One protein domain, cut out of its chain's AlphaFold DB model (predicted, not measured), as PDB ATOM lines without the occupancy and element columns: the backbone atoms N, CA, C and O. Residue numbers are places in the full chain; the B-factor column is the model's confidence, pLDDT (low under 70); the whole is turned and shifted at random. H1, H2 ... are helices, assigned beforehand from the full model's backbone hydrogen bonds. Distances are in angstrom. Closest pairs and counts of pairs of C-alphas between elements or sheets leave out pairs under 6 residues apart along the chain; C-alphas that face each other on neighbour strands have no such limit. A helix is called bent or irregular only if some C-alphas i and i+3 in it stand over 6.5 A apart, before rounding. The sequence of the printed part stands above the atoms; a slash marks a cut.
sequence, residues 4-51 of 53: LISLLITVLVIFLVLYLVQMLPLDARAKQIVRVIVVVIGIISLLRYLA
ATOM      1  N   LEU A   4     294.173 284.893 144.807       86.94
ATOM      2  CA  LEU A   4     292.969 284.209 144.343       86.94
ATOM      3  C   LEU A   4     293.074 283.745 142.878       86.94
ATOM      4  O   LEU A   4     292.637 282.651 142.552       86.94
ATOM      5  N   ILE A   5     293.694 284.553 142.011       88.38
ATOM      6  CA  ILE A   5     293.889 284.247 140.583       88.38
ATOM      7  C   ILE A   5     294.944 283.150 140.419       88.38
ATOM      8  O   ILE A   5     294.731 282.196 139.681       88.38
ATOM      9  N   SER A   6     296.049 283.246 141.157       87.06
ATOM     10  CA  SER A   6     297.084 282.218 141.217       87.06
ATOM     11  C   SER A   6     296.505 280.893 141.695       87.06
ATOM     12  O   SER A   6     296.738 279.874 141.060       87.06
ATOM     13  N   LEU A   7     295.709 280.907 142.768       92.50
ATOM     14  CA  LEU A   7     295.060 279.708 143.288       92.50
ATOM     15  C   LEU A   7     294.092 279.104 142.263       92.50
ATOM     16  O   LEU A   7     294.103 277.895 142.054       92.50
ATOM     17  N   LEU A   8     293.311 279.940 141.574       93.00
ATOM     18  CA  LEU A   8     292.388 279.500 140.530       93.00
ATOM     19  C   LEU A   8     293.128 278.846 139.354       93.00
ATOM     20  O   LEU A   8     292.735 277.770 138.910       93.00
ATOM     21  N   ILE A   9     294.225 279.452 138.892       92.31
ATOM     22  CA  ILE A   9     295.060 278.910 137.811       92.31
ATOM     23  C   ILE A   9     295.714 277.595 138.248       92.31
ATOM     24  O   ILE A   9     295.686 276.626 137.494       92.31
ATOM     25  N   THR A  10     296.255 277.518 139.466       91.69
ATOM     26  CA  THR A  10     296.855 276.286 140.001       91.69
ATOM     27  C   THR A  10     295.837 275.152 140.065       91.69
ATOM     28  O   THR A  10     296.121 274.050 139.600       91.69
ATOM     29  N   VAL A  11     294.637 275.422 140.582       92.19
ATOM     30  CA  VAL A  11     293.553 274.433 140.637       92.19
ATOM     31  C   VAL A  11     293.169 273.983 139.225       92.19
ATOM     32  O   VAL A  11     293.076 272.783 138.970       92.19
ATOM     33  N   LEU A  12     293.022 274.919 138.287       93.56
ATOM     34  CA  LEU A  12     292.642 274.626 136.904       93.56
ATOM     35  C   LEU A  12     293.688 273.760 136.186       93.56
ATOM     36  O   LEU A  12     293.330 272.769 135.552       93.56
ATOM     37  N   VAL A  13     294.976 274.077 136.330       94.31
ATOM     38  CA  VAL A  13     296.075 273.305 135.727       94.31
ATOM     39  C   VAL A  13     296.139 271.889 136.304       94.31
ATOM     40  O   VAL A  13     296.298 270.934 135.546       94.31
ATOM     41  N   ILE A  14     295.961 271.728 137.620       92.25
ATOM     42  CA  ILE A  14     295.942 270.407 138.266       92.25
ATOM     43  C   ILE A  14     294.793 269.556 137.720       92.25
ATOM     44  O   ILE A  14     295.018 268.413 137.317       92.25
ATOM     45  N   PHE A  15     293.580 270.111 137.658       92.00
ATOM     46  CA  PHE A  15     292.426 269.402 137.103       92.00
ATOM     47  C   PHE A  15     292.630 269.036 135.633       92.00
ATOM     48  O   PHE A  15     292.291 267.924 135.242       92.00
ATOM     49  N   LEU A  16     293.226 269.925 134.837       89.81
ATOM     50  CA  LEU A  16     293.493 269.672 133.424       89.81
ATOM     51  C   LEU A  16     294.496 268.528 133.229       89.81
ATOM     52  O   LEU A  16     294.252 267.630 132.428       89.81
ATOM     53  N   VAL A  17     295.594 268.518 133.988       88.25
ATOM     54  CA  VAL A  17     296.595 267.441 133.926       88.25
ATOM     55  C   VAL A  17     295.985 266.115 134.373       88.25
ATOM     56  O   VAL A  17     296.154 265.108 133.689       88.25
ATOM     57  N   LEU A  18     295.230 266.103 135.474       79.81
ATOM     58  CA  LEU A  18     294.550 264.898 135.956       79.81
ATOM     59  C   LEU A  18     293.502 264.391 134.959       79.81
ATOM     60  O   LEU A  18     293.408 263.184 134.749       79.81
ATOM     61  N   TYR A  19     292.761 265.293 134.312       85.50
ATOM     62  CA  TYR A  19     291.789 264.955 133.274       85.50
ATOM     63  C   TYR A  19     292.473 264.352 132.041       85.50
ATOM     64  O   TYR A  19     292.046 263.306 131.559       85.50
ATOM     65  N   LEU A  20     293.582 264.938 131.576       79.56
ATOM     66  CA  LEU A  20     294.375 264.383 130.474       79.56
ATOM     67  C   LEU A  20     294.956 263.008 130.826       79.56
ATOM     68  O   LEU A  20     294.928 262.105 129.997       79.56
ATOM     69  N   VAL A  21     295.448 262.828 132.052       75.62
ATOM     70  CA  VAL A  21     295.998 261.550 132.533       75.62
ATOM     71  C   VAL A  21     294.908 260.484 132.681       75.62
ATOM     72  O   VAL A  21     295.162 259.317 132.396       75.62
ATOM     73  N   GLN A  22     293.702 260.865 133.107       73.81
ATOM     74  CA  GLN A  22     292.560 259.957 133.240       73.81
ATOM     75  C   GLN A  22     291.953 259.584 131.883       73.81
ATOM     76  O   GLN A  22     291.473 258.463 131.716       73.81
ATOM     77  N   MET A  23     291.976 260.515 130.930       73.62
ATOM     78  CA  MET A  23     291.529 260.289 129.558       73.62
ATOM     79  C   MET A  23     292.584 259.564 128.719       73.62
ATOM     80  O   MET A  23     292.238 258.952 127.709       73.62
ATOM     81  N   LEU A  24     293.852 259.575 129.145       65.62
ATOM     82  CA  LEU A  24     294.856 258.676 128.603       65.62
ATOM     83  C   LEU A  24     294.447 257.243 128.972       65.62
ATOM     84  O   LEU A  24     294.339 256.931 130.161       65.62
ATOM     85  N   PRO A  25     294.229 256.358 127.982       65.25
ATOM     86  CA  PRO A  25     294.000 254.944 128.222       65.25
ATOM     87  C   PRO A  25     295.320 254.331 128.696       65.25
ATOM     88  O   PRO A  25     296.046 253.685 127.949       65.25
ATOM     89  N   LEU A  26     295.676 254.613 129.948       67.81
ATOM     90  CA  LEU A  26     296.832 254.038 130.601       67.81
ATOM     91  C   LEU A  26     296.536 252.558 130.778       67.81
ATOM     92  O   LEU A  26     295.663 252.173 131.564       67.81
ATOM     93  N   ASP A  27     297.274 251.753 130.019       72.56
ATOM     94  CA  ASP A  27     297.246 250.303 130.083       72.56
ATOM     95  C   ASP A  27     297.238 249.824 131.536       72.56
ATOM     96  O   ASP A  27     297.845 250.438 132.420       72.56
ATOM     97  N   ALA A  28     296.600 248.681 131.797       74.12
ATOM     98  CA  ALA A  28     296.540 248.085 133.134       74.12
ATOM     99  C   ALA A  28     297.924 248.030 133.823       74.12
ATOM    100  O   ALA A  28     298.026 248.217 135.036       74.12
ATOM    101  N   ARG A  29     298.997 247.881 133.030       78.00
ATOM    102  CA  ARG A  29     300.397 247.959 133.470       78.00
ATOM    103  C   ARG A  29     300.820 249.363 133.912       78.00
ATOM    104  O   ARG A  29     301.408 249.497 134.976       78.00
ATOM    105  N   ALA A  30     300.500 250.412 133.157       80.31
ATOM    106  CA  ALA A  30     300.811 251.793 133.535       80.31
ATOM    107  C   ALA A  30     300.096 252.198 134.834       80.31
ATOM    108  O   ALA A  30     300.705 252.794 135.722       80.31
ATOM    109  N   LYS A  31     298.839 251.777 135.011       76.44
ATOM    110  CA  LYS A  31     298.088 251.982 136.261       76.44
ATOM    111  C   LYS A  31     298.756 251.291 137.455       76.44
ATOM    112  O   LYS A  31     298.793 251.834 138.558       76.44
ATOM    113  N   GLN A  32     299.313 250.105 137.224       82.19
ATOM    114  CA  GLN A  32     300.058 249.347 138.223       82.19
ATOM    115  C   GLN A  32     301.386 250.032 138.578       82.19
ATOM    116  O   GLN A  32     301.690 250.168 139.760       82.19
ATOM    117  N   ILE A  33     302.118 250.549 137.587       84.69
ATOM    118  CA  ILE A  33     303.361 251.313 137.786       84.69
ATOM    119  C   ILE A  33     303.092 252.578 138.610       84.69
ATOM    120  O   ILE A  33     303.778 252.817 139.602       84.69
ATOM    121  N   VAL A  34     302.048 253.346 138.276       86.50
ATOM    122  CA  VAL A  34     301.646 254.535 139.051       86.50
ATOM    123  C   VAL A  34     301.301 254.160 140.493       86.50
ATOM    124  O   VAL A  34     301.734 254.832 141.426       86.50
ATOM    125  N   ARG A  35     300.574 253.058 140.705       85.44
ATOM    126  CA  ARG A  35     300.226 252.579 142.050       85.44
ATOM    127  C   ARG A  35     301.464 252.219 142.869       85.44
ATOM    128  O   ARG A  35     301.533 252.574 144.041       85.44
ATOM    129  N   VAL A  36     302.442 251.561 142.249       92.69
ATOM    130  CA  VAL A  36     303.727 251.235 142.885       92.69
ATOM    131  C   VAL A  36     304.483 252.513 143.256       92.69
ATOM    132  O   VAL A  36     304.929 252.633 144.394       92.69
ATOM    133  N   ILE A  37     304.557 253.495 142.353       92.69
ATOM    134  CA  ILE A  37     305.219 254.785 142.612       92.69
ATOM    135  C   ILE A  37     304.573 255.504 143.806       92.69
ATOM    136  O   ILE A  37     305.280 255.955 144.705       92.69
ATOM    137  N   VAL A  38     303.240 255.565 143.864       90.06
ATOM    138  CA  VAL A  38     302.510 256.195 144.980       90.06
ATOM    139  C   VAL A  38     302.782 255.487 146.310       90.06
ATOM    140  O   VAL A  38     303.006 256.154 147.319       90.06
ATOM    141  N   VAL A  39     302.814 254.149 146.325       93.38
ATOM    142  CA  VAL A  39     303.124 253.365 147.536       93.38
ATOM    143  C   VAL A  39     304.551 253.633 148.017       93.38
ATOM    144  O   VAL A  39     304.758 253.875 149.204       93.38
ATOM    145  N   VAL A  40     305.527 253.652 147.106       94.62
ATOM    146  CA  VAL A  40     306.934 253.925 147.437       94.62
ATOM    147  C   VAL A  40     307.104 255.337 147.996       94.62
ATOM    148  O   VAL A  40     307.734 255.507 149.037       94.62
ATOM    149  N   ILE A  41     306.494 256.348 147.369       92.31
ATOM    150  CA  ILE A  41     306.523 257.730 147.874       92.31
ATOM    151  C   ILE A  41     305.851 257.822 149.249       92.31
ATOM    152  O   ILE A  41     306.361 258.512 150.132       92.31
ATOM    153  N   GLY A  42     304.745 257.103 149.462       90.19
ATOM    154  CA  GLY A  42     304.075 257.020 150.759       90.19
ATOM    155  C   GLY A  42     304.992 256.469 151.849       90.19
ATOM    156  O   GLY A  42     305.122 257.084 152.904       90.19
ATOM    157  N   ILE A  43     305.697 255.370 151.573       92.06
ATOM    158  CA  ILE A  43     306.675 254.791 152.504       92.06
ATOM    159  C   ILE A  43     307.810 255.783 152.778       92.06
ATOM    160  O   ILE A  43     308.128 256.028 153.936       92.06
ATOM    161  N   ILE A  44     308.378 256.412 151.746       92.12
ATOM    162  CA  ILE A  44     309.446 257.413 151.910       92.12
ATOM    163  C   ILE A  44     308.971 258.593 152.773       92.12
ATOM    164  O   ILE A  44     309.702 259.053 153.649       92.12
ATOM    165  N   SER A  45     307.742 259.070 152.564       82.12
ATOM    166  CA  SER A  45     307.141 260.144 153.361       82.12
ATOM    167  C   SER A  45     306.978 259.746 154.832       82.12
ATOM    168  O   SER A  45     307.340 260.510 155.727       82.12
ATOM    169  N   LEU A  46     306.509 258.523 155.094       87.06
ATOM    170  CA  LEU A  46     306.372 257.987 156.451       87.06
ATOM    171  C   LEU A  46     307.734 257.817 157.136       87.06
ATOM    172  O   LEU A  46     307.876 258.174 158.303       87.06
ATOM    173  N   LEU A  47     308.752 257.350 156.410       88.38
ATOM    174  CA  LEU A  47     310.124 257.244 156.919       88.38
ATOM    175  C   LEU A  47     310.710 258.614 157.286       88.38
ATOM    176  O   LEU A  47     311.388 258.737 158.303       88.38
ATOM    177  N   ARG A  48     310.404 259.658 156.505       79.62
ATOM    178  CA  ARG A  48     310.765 261.041 156.857       79.62
ATOM    179  C   ARG A  48     310.040 261.529 158.110       79.62
ATOM    180  O   ARG A  48     310.638 262.242 158.906       79.62
ATOM    181  N   TYR A  49     308.784 261.134 158.307       77.19
ATOM    182  CA  TYR A  49     308.014 261.497 159.502       77.19
ATOM    183  C   TYR A  49     308.536 260.819 160.777       77.19
ATOM    184  O   TYR A  49     308.434 261.376 161.865       77.19
ATOM    185  N   LEU A  50     309.140 259.637 160.633       78.56
ATOM    186  CA  LEU A  50     309.777 258.883 161.715       78.56
ATOM    187  C   LEU A  50     311.177 259.408 162.089       78.56
ATOM    188  O   LEU A  50     311.913 258.723 162.792       78.56
ATOM    189  N   ALA A  51     311.530 260.624 161.656       64.06
ATOM    190  CA  ALA A  51     312.769 261.320 162.011       64.06
ATOM    191  C   ALA A  51     314.064 260.594 161.591       64.06
ATOM    192  O   ALA A  51     315.115 260.796 162.192       64.06
TER     193      ALA A  51
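This is residues 4 to 51 of the 53 residues of an uncharacterized protein of Phyllobacterium trifolii (UniProt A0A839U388). Two long helices, H1 and then H2, form an open, flat V, joined at its point by residues 24 to 27, with the space between the two arms empty. The printed part has 48 residues with two named helices and no named strand, and its class is all helix. It is extended, with a radius of gyration of the C-alphas of 15.0 A, and the C-alphas span 37 by 33 by 5 A.

H1, residues 4 to 23, begins at C-alpha 4 (292.969, 284.209, 144.343) and measures 28.2 A from first to last C-alpha. H2, residues 28 to 49, measures 31.7 A and ends at C-alpha 49 (308.014, 261.497, 159.502).

H1 and H2 are apart, with no C-alpha of the one within 8 A of the other. A tight link of 4 residues joins them. Neither helix is bent. In H1 and H2 every O i to N i+4 pair is within hydrogen-bond range.

The two C-alphas farthest apart, those of Pro 25 and Ala 51, are 39.2 A apart. The printed part has no cut. Its mean pLDDT is 84.3, with residues 24 to 26 and residue 51 under 70.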